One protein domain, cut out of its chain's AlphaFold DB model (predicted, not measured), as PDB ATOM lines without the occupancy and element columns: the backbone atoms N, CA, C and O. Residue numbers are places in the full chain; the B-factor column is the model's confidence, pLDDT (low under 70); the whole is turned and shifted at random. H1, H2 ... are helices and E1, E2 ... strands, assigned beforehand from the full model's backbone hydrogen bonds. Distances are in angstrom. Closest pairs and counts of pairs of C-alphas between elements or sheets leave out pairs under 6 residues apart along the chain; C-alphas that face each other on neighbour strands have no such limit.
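AT A GLANCE: This is residues 63 to 150 of the 156 residues of an uncharacterized protein of Sporormia fimetaria CBS 119925 (UniProt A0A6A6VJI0). Two small two-stranded antiparallel ribbons stand toward opposite ends of the longest axis, E1 with E4 at one end and the hairpin E2 and E3 at the other, with the short helices H2 and H4 between them in the middle. H1 meets H2 near their last residues, with Phe 69 and Arg 94 closest, H3 sits near the end of E3, and a loop in residues 70 to 82 reaches past E1 to the tip at Asp 80. The printed part has 88 residues, with four named helices and four named strands in the order H1 E1 H2 E2 E3 H3 H4 E4; the class is mixed, helices and strands, with 44 residues in named elements. It is compact, with a radius of gyration of the C-alphas of 12.2 A and spans of 37 by 27 by 20 A.

IN THESE COORDINATES: Find C-alpha 83 at (-45.506, -33.048, -33.814); from there E1 runs through residues 83 to 87, 13.1 A long. Its neighbour E4, residues 142 to 146, is 13.5 A long and ends at C-alpha 146 at (-43.491, -36.910, -33.795). H2, residues 88 to 95, measures 10.2 A, and H4, residues 128 to 134, 9.7 A. Look next at E2, residues 100 to 103, 9.2 A, and E3, residues 108 to 111, 10.0 A. H1, residues 63 to 69, begins at C-alpha 63 at (-25.618, -32.545, -22.530) and is 9.9 A long; H3, residues 117 to 120, is 5.2 A.

HOW THE PARTS SIT: Start at E1 and E4, antiparallel at 155 degrees, where N 84 and O 145 are 2.8 A apart and N 143 and O 86 2.9 A, both within hydrogen-bond range. The closest C-alphas of H4 and E4, Val 130 and Phe 145, are 7.7 A apart. H2 and H4 are close but not clearly touching, with the C-alphas of Val 88 and Leu 134 closest at 7.8 A; their tilt of 72 degrees is only just about perpendicular. Look on to E3, where the C-alphas of Val 110 and Leu 134 of H4 are its closest pair, 5.6 A apart. In the hairpin E2 and E3, antiparallel at 133 degrees, N 110 and O 101 are within hydrogen-bond range at 2.8 A. H1 and H2 touch, closest at the C-alphas of Phe 69 and Arg 94, 5.1 A, with a shallow tilt of 25 degrees, opposite ways. The closest C-alphas of E3 and H3, Leu 111 and Arg 118, are 6.9 A apart. In H1, H2 and H4 every O i to N i+4 pair is within hydrogen-bond range; H3 is too short for one. E1 and E3 are apart, as are E2 and E4.

THE WHOLE: The two C-alphas farthest apart, Asp 80 and Asp 114, are 37.7 A from each other. The printed part has no cut. The link from H1 to E1, 13 residues, is long. The mean pLDDT of the printed part is 92.2, and no printed residue is under 70.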
ATOM      1  N   GLU A  63     -24.333 -32.310 -23.188       88.31
ATOM      2  CA  GLU A  63     -25.618 -32.545 -22.530       88.31
ATOM      3  C   GLU A  63     -26.489 -31.288 -22.558       88.31
ATOM      4  O   GLU A  63     -27.643 -31.363 -22.978       88.31
ATOM      5  N   ALA A  64     -25.928 -30.125 -22.212       87.12
ATOM      6  CA  ALA A  64     -26.646 -28.857 -22.263       87.12
ATOM      7  C   ALA A  64     -27.017 -28.463 -23.701       87.12
ATOM      8  O   ALA A  64     -28.138 -28.022 -23.953       87.12
ATOM      9  N   ILE A  65     -26.111 -28.652 -24.665       90.12
ATOM     10  CA  ILE A  65     -26.371 -28.389 -26.088       90.12
ATOM     11  C   ILE A  65     -27.534 -29.251 -26.598       90.12
ATOM     12  O   ILE A  65     -28.482 -28.742 -27.205       90.12
ATOM     13  N   VAL A  66     -27.493 -30.553 -26.315       90.50
ATOM     14  CA  VAL A  66     -28.538 -31.496 -26.718       90.50
ATOM     15  C   VAL A  66     -29.849 -31.185 -26.000       90.50
ATOM     16  O   VAL A  66     -30.892 -31.124 -26.647       90.50
ATOM     17  N   GLU A  67     -29.830 -30.879 -24.705       90.38
ATOM     18  CA  GLU A  67     -31.025 -30.476 -23.957       90.38
ATOM     19  C   GLU A  67     -31.673 -29.210 -24.546       90.38
ATOM     20  O   GLU A  67     -32.900 -29.151 -24.702       90.38
ATOM     21  N   ARG A  68     -30.862 -28.216 -24.942       88.69
ATOM     22  CA  ARG A  68     -31.333 -26.997 -25.621       88.69
ATOM     23  C   ARG A  68     -32.021 -27.316 -26.947       88.69
ATOM     24  O   ARG A  68     -33.044 -26.699 -27.251       88.69
ATOM     25  N   PHE A  69     -31.471 -28.243 -27.726       92.12
ATOM     26  CA  PHE A  69     -32.042 -28.685 -29.001       92.12
ATOM     27  C   PHE A  69     -33.316 -29.524 -28.822       92.12
ATOM     28  O   PHE A  69     -34.272 -29.380 -29.575       92.12
ATOM     29  N   LEU A  70     -33.384 -30.340 -27.771       91.94
ATOM     30  CA  LEU A  70     -34.558 -31.151 -27.435       91.94
ATOM     31  C   LEU A  70     -35.671 -30.361 -26.725       91.94
ATOM     32  O   LEU A  70     -36.689 -30.941 -26.338       91.94
ATOM     33  N   SER A  71     -35.491 -29.046 -26.569       89.56
ATOM     34  CA  SER A  71     -36.440 -28.120 -25.943       89.56
ATOM     35  C   SER A  71     -36.947 -27.075 -26.955       89.56
ATOM     36  O   SER A  71     -36.574 -25.893 -26.887       89.56
ATOM     37  N   PRO A  72     -37.781 -27.487 -27.932       89.19
ATOM     38  CA  PRO A  72     -38.317 -26.598 -28.959       89.19
ATOM     39  C   PRO A  72     -39.276 -25.551 -28.389       89.19
ATOM     40  O   PRO A  72     -39.909 -25.740 -27.349       89.19
ATOM     41  N   TYR A  73     -39.367 -24.410 -29.079       88.19
ATOM     42  CA  TYR A  73     -40.288 -23.334 -28.707       88.19
ATOM     43  C   TYR A  73     -41.742 -23.747 -28.945       88.19
ATOM     44  O   TYR A  73     -42.022 -24.571 -29.810       88.19
ATOM     45  N   ASN A  74     -42.683 -23.111 -28.237       89.12
ATOM     46  CA  ASN A  74     -44.119 -23.368 -28.416       89.12
ATOM     47  C   ASN A  74     -44.588 -23.169 -29.867       89.12
ATOM     48  O   ASN A  74     -45.496 -23.865 -30.300       89.12
ATOM     49  N   SER A  75     -43.963 -22.254 -30.612       90.19
ATOM     50  CA  SER A  75     -44.254 -22.012 -32.029       90.19
ATOM     51  C   SER A  75     -43.874 -23.178 -32.944       90.19
ATOM     52  O   SER A  75     -44.357 -23.234 -34.067       90.19
ATOM     53  N   GLN A  76     -43.017 -24.092 -32.475       92.19
ATOM     54  CA  GLN A  76     -42.539 -25.213 -33.280       92.19
ATOM     55  C   GLN A  76     -43.431 -26.440 -33.112       92.19
ATOM     56  O   GLN A  76     -43.197 -27.454 -33.754       92.19
ATOM     57  N   TYR A  77     -44.443 -26.388 -32.251       93.12
ATOM     58  CA  TYR A  77     -45.421 -27.458 -32.142       93.12
ATOM     59  C   TYR A  77     -46.595 -27.188 -33.076       93.12
ATOM     60  O   TYR A  77     -46.982 -26.040 -33.295       93.12
ATOM     61  N   ASN A  78     -47.196 -28.256 -33.592       93.44
ATOM     62  CA  ASN A  78     -48.525 -28.161 -34.185       93.44
ATOM     63  C   ASN A  78     -49.610 -27.942 -33.107       93.44
ATOM     64  O   ASN A  78     -49.343 -28.039 -31.907       93.44
ATOM     65  N   ASP A  79     -50.849 -27.676 -33.536       93.00
ATOM     66  CA  ASP A  79     -51.960 -27.313 -32.639       93.00
ATOM     67  C   ASP A  79     -52.237 -28.351 -31.537       93.00
ATOM     68  O   ASP A  79     -52.521 -27.989 -30.395       93.00
ATOM     69  N   ASP A  80     -52.120 -29.643 -31.858       93.62
ATOM     70  CA  ASP A  80     -52.336 -30.747 -30.911       93.62
ATOM     71  C   ASP A  80     -51.070 -31.160 -30.134       93.62
ATOM     72  O   ASP A  80     -51.132 -32.046 -29.281       93.62
ATOM     73  N   ARG A  81     -49.926 -30.511 -30.401       91.06
ATOM     74  CA  ARG A  81     -48.603 -30.800 -29.823       91.06
ATOM     75  C   ARG A  81     -48.114 -32.239 -30.009       91.06
ATOM     76  O   ARG A  81     -47.245 -32.685 -29.262       91.06
ATOM     77  N   SER A  82     -48.634 -32.968 -30.991       91.81
ATOM     78  CA  SER A  82     -48.157 -34.316 -31.324       91.81
ATOM     79  C   SER A  82     -46.900 -34.301 -32.192       91.81
ATOM     80  O   SER A  82     -46.140 -35.274 -32.195       91.81
ATOM     81  N   LYS A  83     -46.649 -33.203 -32.914       92.81
ATOM     82  CA  LYS A  83     -45.506 -33.048 -33.814       92.81
ATOM     83  C   LYS A  83     -44.772 -31.743 -33.562       92.81
ATOM     84  O   LYS A  83     -45.377 -30.729 -33.218       92.81
ATOM     85  N   VAL A  84     -43.471 -31.777 -33.805       93.75
ATOM     86  CA  VAL A  84     -42.615 -30.598 -33.843       93.75
ATOM     87  C   VAL A  84     -42.109 -30.370 -35.265       93.75
ATOM     88  O   VAL A  84     -41.709 -31.315 -35.946       93.75
ATOM     89  N   ILE A  85     -42.144 -29.118 -35.713       94.19
ATOM     90  CA  ILE A  85     -41.468 -28.659 -36.921       94.19
ATOM     91  C   ILE A  85     -40.042 -28.253 -36.558       94.19
ATOM     92  O   ILE A  85     -39.816 -27.415 -35.683       94.19
ATOM     93  N   VAL A  86     -39.072 -28.877 -37.214       93.12
ATOM     94  CA  VAL A  86     -37.653 -28.592 -37.013       93.12
ATOM     95  C   VAL A  86     -37.081 -28.159 -38.348       93.12
ATOM     96  O   VAL A  86     -37.155 -28.893 -39.331       93.12
ATOM     97  N   ASP A  87     -36.534 -26.952 -38.376       94.06
ATOM     98  CA  ASP A  87     -35.796 -26.421 -39.511       94.06
ATOM     99  C   ASP A  87     -34.292 -26.371 -39.214       94.06
ATOM    100  O   ASP A  87     -33.848 -26.384 -38.060       94.06
ATOM    101  N   VAL A  88     -33.485 -26.335 -40.272       92.88
ATOM    102  CA  VAL A  88     -32.026 -26.359 -40.144       92.88
ATOM    103  C   VAL A  88     -31.467 -25.117 -39.437       92.88
ATOM    104  O   VAL A  88     -30.464 -25.213 -38.731       92.88
ATOM    105  N   SER A  89     -32.141 -23.965 -39.541       91.88
ATOM    106  CA  SER A  89     -31.725 -22.741 -38.844       91.88
ATOM    107  C   SER A  89     -31.947 -22.863 -37.337       91.88
ATOM    108  O   SER A  89     -31.079 -22.484 -36.547       91.88
ATOM    109  N   TYR A  90     -33.072 -23.449 -36.918       92.19
ATOM    110  CA  TYR A  90     -33.322 -23.829 -35.529       92.19
ATOM    111  C   TYR A  90     -32.243 -24.787 -35.016       92.19
ATOM    112  O   TYR A  90     -31.671 -24.539 -33.951       92.19
ATOM    113  N   ALA A  91     -31.927 -25.842 -35.774       93.38
ATOM    114  CA  ALA A  91     -30.893 -26.802 -35.398       93.38
ATOM    115  C   ALA A  91     -29.527 -26.123 -35.225       93.38
ATOM    116  O   ALA A  91     -28.914 -26.269 -34.170       93.38
ATOM    117  N   ALA A  92     -29.100 -25.306 -36.191       92.88
ATOM    118  CA  ALA A  92     -27.844 -24.562 -36.127       92.88
ATOM    119  C   ALA A  92     -27.799 -23.592 -34.936       92.88
ATOM    120  O   ALA A  92     -26.796 -23.510 -34.235       92.88
ATOM    121  N   THR A  93     -28.908 -22.907 -34.646       90.69
ATOM    122  CA  THR A  93     -28.989 -21.949 -33.531       90.69
ATOM    123  C   THR A  93     -28.923 -22.639 -32.167       90.69
ATOM    124  O   THR A  93     -28.413 -22.069 -31.205       90.69
ATOM    125  N   ARG A  94     -29.472 -23.854 -32.050       91.88
ATOM    126  CA  ARG A  94     -29.525 -24.599 -30.782       91.88
ATOM    127  C   ARG A  94     -28.294 -25.450 -30.528       91.88
ATOM    128  O   ARG A  94     -27.867 -25.536 -29.377       91.88
ATOM    129  N   LEU A  95     -27.776 -26.077 -31.577       92.00
ATOM    130  CA  LEU A  95     -26.623 -26.960 -31.494       92.00
ATOM    131  C   LEU A  95     -25.300 -26.195 -31.573       92.00
ATOM    132  O   LEU A  95     -24.353 -26.636 -30.944       92.00
ATOM    133  N   GLY A  96     -25.261 -25.054 -32.269       91.81
ATOM    134  CA  GLY A  96     -24.051 -24.278 -32.552       91.81
ATOM    135  C   GLY A  96     -23.734 -24.320 -34.046       91.81
ATOM    136  O   GLY A  96     -23.585 -25.397 -34.624       91.81
ATOM    137  N   VAL A  97     -23.656 -23.153 -34.694       92.69
ATOM    138  CA  VAL A  97     -23.443 -23.029 -36.151       92.69
ATOM    139  C   VAL A  97     -22.080 -23.573 -36.587       92.69
ATOM    140  O   VAL A  97     -21.928 -24.042 -37.708       92.69
ATOM    141  N   GLU A  98     -21.100 -23.567 -35.687       93.50
ATOM    142  CA  GLU A  98     -19.745 -24.083 -35.873       93.50
ATOM    143  C   GLU A  98     -19.692 -25.598 -36.114       93.50
ATOM    144  O   GLU A  98     -18.704 -26.105 -36.659       93.50
ATOM    145  N   HIS A  99     -20.752 -26.314 -35.729       94.31
ATOM    146  CA  HIS A  99     -20.896 -27.752 -35.934       94.31
ATOM    147  C   HIS A  99     -21.512 -28.116 -37.282       94.31
ATOM    148  O   HIS A  99     -21.619 -29.307 -37.580       94.31
ATOM    149  N   PHE A 100     -21.896 -27.124 -38.087       96.12
ATOM    150  CA  PHE A 100     -22.501 -27.326 -39.395       96.12
ATOM    151  C   PHE A 100     -21.567 -26.891 -40.525       96.12
ATOM    152  O   PHE A 100     -20.730 -26.002 -40.368       96.12
ATOM    153  N   GLU A 101     -21.721 -27.537 -41.673       96.12
ATOM    154  CA  GLU A 101     -21.114 -27.168 -42.950       96.12
ATOM    155  C   GLU A 101     -22.168 -27.230 -44.054       96.12
ATOM    156  O   GLU A 101     -23.187 -27.903 -43.904       96.12
ATOM    157  N   ILE A 102     -21.949 -26.499 -45.146       95.31
ATOM    158  CA  ILE A 102     -22.828 -26.574 -46.315       95.31
ATOM    159  C   ILE A 102     -22.444 -27.824 -47.104       95.31
ATOM    160  O   ILE A 102     -21.310 -27.935 -47.570       95.31
ATOM    161  N   ASP A 103     -23.393 -28.740 -47.269       94.81
ATOM    162  CA  ASP A 103     -23.279 -29.823 -48.237       94.81
ATOM    163  C   ASP A 103     -23.740 -29.312 -49.608       94.81
ATOM    164  O   ASP A 103     -24.933 -29.111 -49.845       94.81
ATOM    165  N   GLU A 104     -22.786 -29.093 -50.515       94.75
ATOM    166  CA  GLU A 104     -23.039 -28.579 -51.869       94.75
ATOM    167  C   GLU A 104     -23.902 -29.521 -52.725       94.75
ATOM    168  O   GLU A 104     -24.473 -29.090 -53.726       94.75
ATOM    169  N   SER A 105     -24.010 -30.806 -52.367       94.12
ATOM    170  CA  SER A 105     -24.802 -31.774 -53.136       94.12
ATOM    171  C   SER A 105     -26.308 -31.614 -52.928       94.12
ATOM    172  O   SER A 105     -27.087 -31.913 -53.837       94.12
ATOM    173  N   ILE A 106     -26.710 -31.115 -51.757       92.94
ATOM    174  CA  ILE A 106     -28.108 -30.895 -51.366       92.94
ATOM    175  C   ILE A 106     -28.412 -29.428 -51.028       92.94
ATOM    176  O   ILE A 106     -29.539 -29.122 -50.656       92.94
ATOM    177  N   ASP A 107     -27.422 -28.538 -51.165       92.56
ATOM    178  CA  ASP A 107     -27.495 -27.098 -50.871       92.56
ATOM    179  C   ASP A 107     -28.050 -26.798 -49.464       92.56
ATOM    180  O   ASP A 107     -28.898 -25.930 -49.273       92.56
ATOM    181  N   ARG A 108     -27.597 -27.557 -48.454       93.50
ATOM    182  CA  ARG A 108     -28.134 -27.498 -47.083       93.50
ATOM    183  C   ARG A 108     -27.036 -27.585 -46.025       93.50
ATOM    184  O   ARG A 108     -26.030 -28.265 -46.203       93.50
ATOM    185  N   LEU A 109     -27.263 -26.933 -44.880       94.75
ATOM    186  CA  LEU A 109     -26.438 -27.115 -43.683       94.75
ATOM    187  C   LEU A 109     -26.604 -28.527 -43.098       94.75
ATOM    188  O   LEU A 109     -27.706 -28.942 -42.736       94.75
ATOM    189  N   VAL A 110     -25.495 -29.237 -42.934       96.19
ATOM    190  CA  VAL A 110     -25.433 -30.566 -42.313       96.19
ATOM    191  C   VAL A 110     -24.408 -30.581 -41.192       96.19
ATOM    192  O   VAL A 110     -23.482 -29.771 -41.175       96.19
ATOM    193  N   LEU A 111     -24.551 -31.505 -40.242       95.69
ATOM    194  CA  LEU A 111     -23.533 -31.726 -39.222       95.69
ATOM    195  C   LEU A 111     -22.214 -32.126 -39.873       95.69
ATOM    196  O   LEU A 111     -22.152 -33.127 -40.597       95.69
ATOM    197  N   ARG A 112     -21.163 -31.384 -39.524       95.19
ATOM    198  CA  ARG A 112     -19.794 -31.648 -39.956       95.19
ATOM    199  C   ARG A 112     -19.362 -33.061 -39.611       95.19
ATOM    200  O   ARG A 112     -19.763 -33.621 -38.591       95.19
ATOM    201  N   GLN A 113     -18.479 -33.632 -40.419       92.12
ATOM    202  CA  GLN A 113     -17.954 -34.967 -40.122       92.12
ATOM    203  C   GLN A 113     -17.063 -35.002 -38.872       92.12
ATOM    204  O   GLN A 113     -17.043 -36.009 -38.168       92.12
ATOM    205  N   ASP A 114     -16.347 -33.910 -38.597       91.19
ATOM    206  CA  ASP A 114     -15.356 -33.780 -37.522       91.19
ATOM    207  C   ASP A 114     -15.924 -33.207 -36.213       91.19
ATOM    208  O   ASP A 114     -15.198 -33.078 -35.226       91.19
ATOM    209  N   THR A 115     -17.219 -32.875 -36.167       92.69
ATOM    210  CA  THR A 115     -17.846 -32.359 -34.945       92.69
ATOM    211  C   THR A 115     -17.972 -33.438 -33.872       92.69
ATOM    212  O   THR A 115     -18.377 -34.570 -34.146       92.69
ATOM    213  N   PHE A 116     -17.716 -33.071 -32.612       91.06
ATOM    214  CA  PHE A 116     -17.918 -33.971 -31.475       91.06
ATOM    215  C   PHE A 116     -19.390 -34.380 -31.307       91.06
ATOM    216  O   PHE A 116     -19.663 -35.419 -30.713       91.06
ATOM    217  N   LEU A 117     -20.345 -33.607 -31.838       91.12
ATOM    218  CA  LEU A 117     -21.764 -33.963 -31.770       91.12
ATOM    219  C   LEU A 117     -22.063 -35.242 -32.553       91.12
ATOM    220  O   LEU A 117     -22.876 -36.044 -32.114       91.12
ATOM    221  N   ARG A 118     -21.404 -35.474 -33.693       90.75
ATOM    222  CA  ARG A 118     -21.759 -36.568 -34.600       90.75
ATOM    223  C   ARG A 118     -21.601 -37.964 -33.976       90.75
ATOM    224  O   ARG A 118     -22.554 -38.733 -34.064       90.75
ATOM    225  N   PRO A 119     -20.480 -38.308 -33.313       91.12
ATOM    226  CA  PRO A 119     -20.362 -39.598 -32.635       91.12
ATOM    227  C   PRO A 119     -21.195 -39.703 -31.348       91.12
ATOM    228  O   PRO A 119     -21.545 -40.814 -30.967       91.12
ATOM    229  N   ASN A 120     -21.534 -38.588 -30.690       91.06
ATOM    230  CA  ASN A 120     -22.156 -38.610 -29.359       91.06
ATOM    231  C   ASN A 120     -23.669 -38.291 -29.350       91.06
ATOM    232  O   ASN A 120     -24.332 -38.497 -28.336       91.06
ATOM    233  N   ALA A 121     -24.238 -37.797 -30.453       88.25
ATOM    234  CA  ALA A 121     -25.623 -37.318 -30.536       88.25
ATOM    235  C   ALA A 121     -26.653 -38.377 -30.117       88.25
ATOM    236  O   ALA A 121     -27.569 -38.084 -29.347       88.25
ATOM    237  N   LEU A 122     -26.489 -39.613 -30.597       89.69
ATOM    238  CA  LEU A 122     -27.396 -40.719 -30.279       89.69
ATOM    239  C   LEU A 122     -27.313 -41.110 -28.800       89.69
ATOM    240  O   LEU A 122     -28.334 -41.347 -28.151       89.69
ATOM    241  N   GLU A 123     -26.100 -41.147 -28.246       88.94
ATOM    242  CA  GLU A 123     -25.876 -41.492 -26.841       88.94
ATOM    243  C   GLU A 123     -26.431 -40.426 -25.896       88.94
ATOM    244  O   GLU A 123     -27.018 -40.785 -24.868       88.94
ATOM    245  N   ALA A 124     -26.310 -39.157 -26.298       87.56
ATOM    246  CA  ALA A 124     -26.840 -37.982 -25.614       87.56
ATOM    247  C   ALA A 124     -28.369 -37.840 -25.717       87.56
ATOM    248  O   ALA A 124     -28.959 -36.999 -25.045       87.56
ATOM    249  N   GLY A 125     -29.026 -38.673 -26.529       89.25
ATOM    250  CA  GLY A 125     -30.480 -38.787 -26.555       89.25
ATOM    251  C   GLY A 125     -31.165 -38.143 -27.756       89.25
ATOM    252  O   GLY A 125     -32.389 -38.020 -27.735       89.25
ATOM    253  N   ILE A 126     -30.436 -37.770 -28.809       91.69
ATOM    254  CA  ILE A 126     -31.045 -37.445 -30.105       91.69
ATOM    255  C   ILE A 126     -31.500 -38.754 -30.762       91.69
ATOM    256  O   ILE A 126     -30.744 -39.719 -30.841       91.69
ATOM    257  N   HIS A 127     -32.749 -38.806 -31.219       94.25
ATOM    258  CA  HIS A 127     -33.277 -39.973 -31.926       94.25
ATOM    259  C   HIS A 127     -32.602 -40.169 -33.297       94.25
ATOM    260  O   HIS A 127     -32.215 -39.199 -33.949       94.25
ATOM    261  N   GLU A 128     -32.530 -41.414 -33.778       93.31
ATOM    262  CA  GLU A 128     -31.859 -41.769 -35.039       93.31
ATOM    263  C   GLU A 128     -32.392 -40.987 -36.249       93.31
ATOM    264  O   GLU A 128     -31.602 -40.436 -37.008       93.31
ATOM    265  N   ASP A 129     -33.713 -40.882 -36.407       93.31
ATOM    266  CA  ASP A 129     -34.328 -40.128 -37.515       93.31
ATOM    267  C   ASP A 129     -33.917 -38.643 -37.521       93.31
ATOM    268  O   ASP A 129     -33.627 -38.077 -38.572       93.31
ATOM    269  N   VAL A 130     -33.851 -38.014 -36.343       93.94
ATOM    270  CA  VAL A 130     -33.422 -36.614 -36.215       93.94
ATOM    271  C   VAL A 130     -31.932 -36.498 -36.522       93.94
ATOM    272  O   VAL A 130     -31.511 -35.578 -37.215       93.94
ATOM    273  N   PHE A 131     -31.128 -37.452 -36.050       95.00
ATOM    274  CA  PHE A 131     -29.697 -37.498 -36.323       95.00
ATOM    275  C   PHE A 131     -29.383 -37.683 -37.815       95.00
ATOM    276  O   PHE A 131     -28.533 -36.971 -38.349       95.00
ATOM    277  N   LYS A 132     -30.085 -38.591 -38.505       95.19
ATOM    278  CA  LYS A 132     -29.963 -38.772 -39.960       95.19
ATOM    279  C   LYS A 132     -30.314 -37.490 -40.698       95.19
ATOM    280  O   LYS A 132     -29.524 -37.035 -41.526       95.19
ATOM    281  N   TRP A 133     -31.412 -36.845 -40.304       96.00
ATOM    282  CA  TRP A 133     -31.818 -35.576 -40.894       96.00
ATOM    283  C   TRP A 133     -30.760 -34.492 -40.679       96.00
ATOM    284  O   TRP A 133     -30.409 -33.782 -41.620       96.00
ATOM    285  N   LEU A 134     -30.173 -34.389 -39.484       95.19
ATOM    286  CA  LEU A 134     -29.051 -33.482 -39.208       95.19
ATOM    287  C   LEU A 134     -27.808 -33.790 -40.064       95.19
ATOM    288  O   LEU A 134     -27.009 -32.896 -40.318       95.19
ATOM    289  N   CYS A 135     -27.645 -35.031 -40.524       95.31
ATOM    290  CA  CYS A 135     -26.552 -35.454 -41.401       95.31
ATOM    291  C   CYS A 135     -26.862 -35.336 -42.902       95.31
ATOM    292  O   CYS A 135     -26.012 -35.723 -43.698       95.31
ATOM    293  N   GLY A 136     -28.033 -34.816 -43.286       93.31
ATOM    294  CA  GLY A 136     -28.405 -34.612 -44.692       93.31
ATOM    295  C   GLY A 136     -29.456 -35.580 -45.243       93.31
ATOM    296  O   GLY A 136     -29.821 -35.439 -46.405       93.31
ATOM    297  N   ASP A 137     -29.955 -36.531 -44.443       92.62
ATOM    298  CA  ASP A 137     -30.918 -37.543 -44.900       92.62
ATOM    299  C   ASP A 137     -32.196 -37.565 -44.035       92.62
ATOM    300  O   ASP A 137     -32.147 -37.985 -42.878       92.62
ATOM    301  N   PRO A 138     -33.357 -37.132 -44.548       92.25
ATOM    302  CA  PRO A 138     -33.611 -36.730 -45.931       92.25
ATOM    303  C   PRO A 138     -33.156 -35.266 -46.202       92.25
ATOM    304  O   PRO A 138     -32.822 -34.546 -45.251       92.25
ATOM    305  N   PRO A 139     -33.066 -34.818 -47.475       92.75
ATOM    306  CA  PRO A 139     -32.415 -33.551 -47.833       92.75
ATOM    307  C   PRO A 139     -33.251 -32.297 -47.528       92.75
ATOM    308  O   PRO A 139     -32.787 -31.184 -47.760       92.75
ATOM    309  N   GLU A 140     -34.478 -32.434 -47.020       94.38
ATOM    310  CA  GLU A 140     -35.343 -31.298 -46.717       94.38
ATOM    311  C   GLU A 140     -34.775 -30.421 -45.592       94.38
ATOM    312  O   GLU A 140     -34.361 -30.891 -44.530       94.38
ATOM    313  N   GLU A 141     -34.841 -29.103 -45.779       92.31
ATOM    314  CA  GLU A 141     -34.438 -28.135 -44.752       92.31
ATOM    315  C   GLU A 141     -35.364 -28.116 -43.534       92.31
ATOM    316  O   GLU A 141     -34.954 -27.662 -42.465       92.31
ATOM    317  N   VAL A 142     -36.605 -28.583 -43.698       93.69
ATOM    318  CA  VAL A 142     -37.670 -28.528 -42.695       93.69
ATOM    319  C   VAL A 142     -38.383 -29.873 -42.623       93.69
ATOM    320  O   VAL A 142     -38.935 -30.337 -43.621       93.69
ATOM    321  N   VAL A 143     -38.415 -30.481 -41.436       93.69
ATOM    322  CA  VAL A 143     -39.029 -31.798 -41.207       93.69
ATOM    323  C   VAL A 143     -39.957 -31.773 -39.997       93.69
ATOM    324  O   VAL A 143     -39.747 -31.051 -39.023       93.69
ATOM    325  N   TRP A 144     -41.013 -32.584 -40.074       93.56
ATOM    326  CA  TRP A 144     -41.935 -32.825 -38.971       93.56
ATOM    327  C   TRP A 144     -41.573 -34.117 -38.253       93.56
ATOM    328  O   TRP A 144     -41.687 -35.200 -38.829       93.56
ATOM    329  N   PHE A 145     -41.232 -34.014 -36.973       92.19
ATOM    330  CA  PHE A 145     -41.018 -35.177 -36.122       92.19
ATOM    331  C   PHE A 145     -42.202 -35.354 -35.169       92.19
ATOM    332  O   PHE A 145     -42.648 -34.378 -34.563       92.19
ATOM    333  N   PRO A 146     -42.720 -36.580 -34.987       92.75
ATOM    334  CA  PRO A 146     -43.491 -36.910 -33.795       92.75
ATOM    335  C   PRO A 146     -42.699 -36.507 -32.548       92.75
ATOM    336  O   PRO A 146     -41.494 -36.745 -32.488       92.75
ATOM    337  N   VAL A 147     -43.346 -35.909 -31.548       88.94
ATOM    338  CA  VAL A 147     -42.647 -35.426 -30.339       88.94
ATOM    339  C   VAL A 147     -41.896 -36.553 -29.625       88.94
ATOM    340  O   VAL A 147     -40.784 -36.348 -29.141       88.94
ATOM    341  N   GLU A 148     -42.452 -37.764 -29.630       86.62
ATOM    342  CA  GLU A 148     -41.800 -38.976 -29.115       86.62
ATOM    343  C   GLU A 148     -40.477 -39.309 -29.823       86.62
ATOM    344  O   GLU A 148     -39.569 -39.836 -29.192       86.62
ATOM    345  N   LYS A 149     -40.334 -38.935 -31.101       85.88
ATOM    346  CA  LYS A 149     -39.124 -39.131 -31.907       85.88
ATOM    347  C   LYS A 149     -38.115 -37.997 -31.781       85.88
ATOM    348  O   LYS A 149     -37.080 -38.051 -32.425       85.88
ATOM    349  N   MET A 150     -38.375 -36.961 -30.987       84.88
ATOM    350  CA  MET A 150     -37.333 -35.967 -30.711       84.88
ATOM    351  C   MET A 150     -36.290 -36.517 -29.750       84.88
ATOM    352  O   MET A 150     -35.104 -36.245 -29.908       84.88
TER     353      MET A 150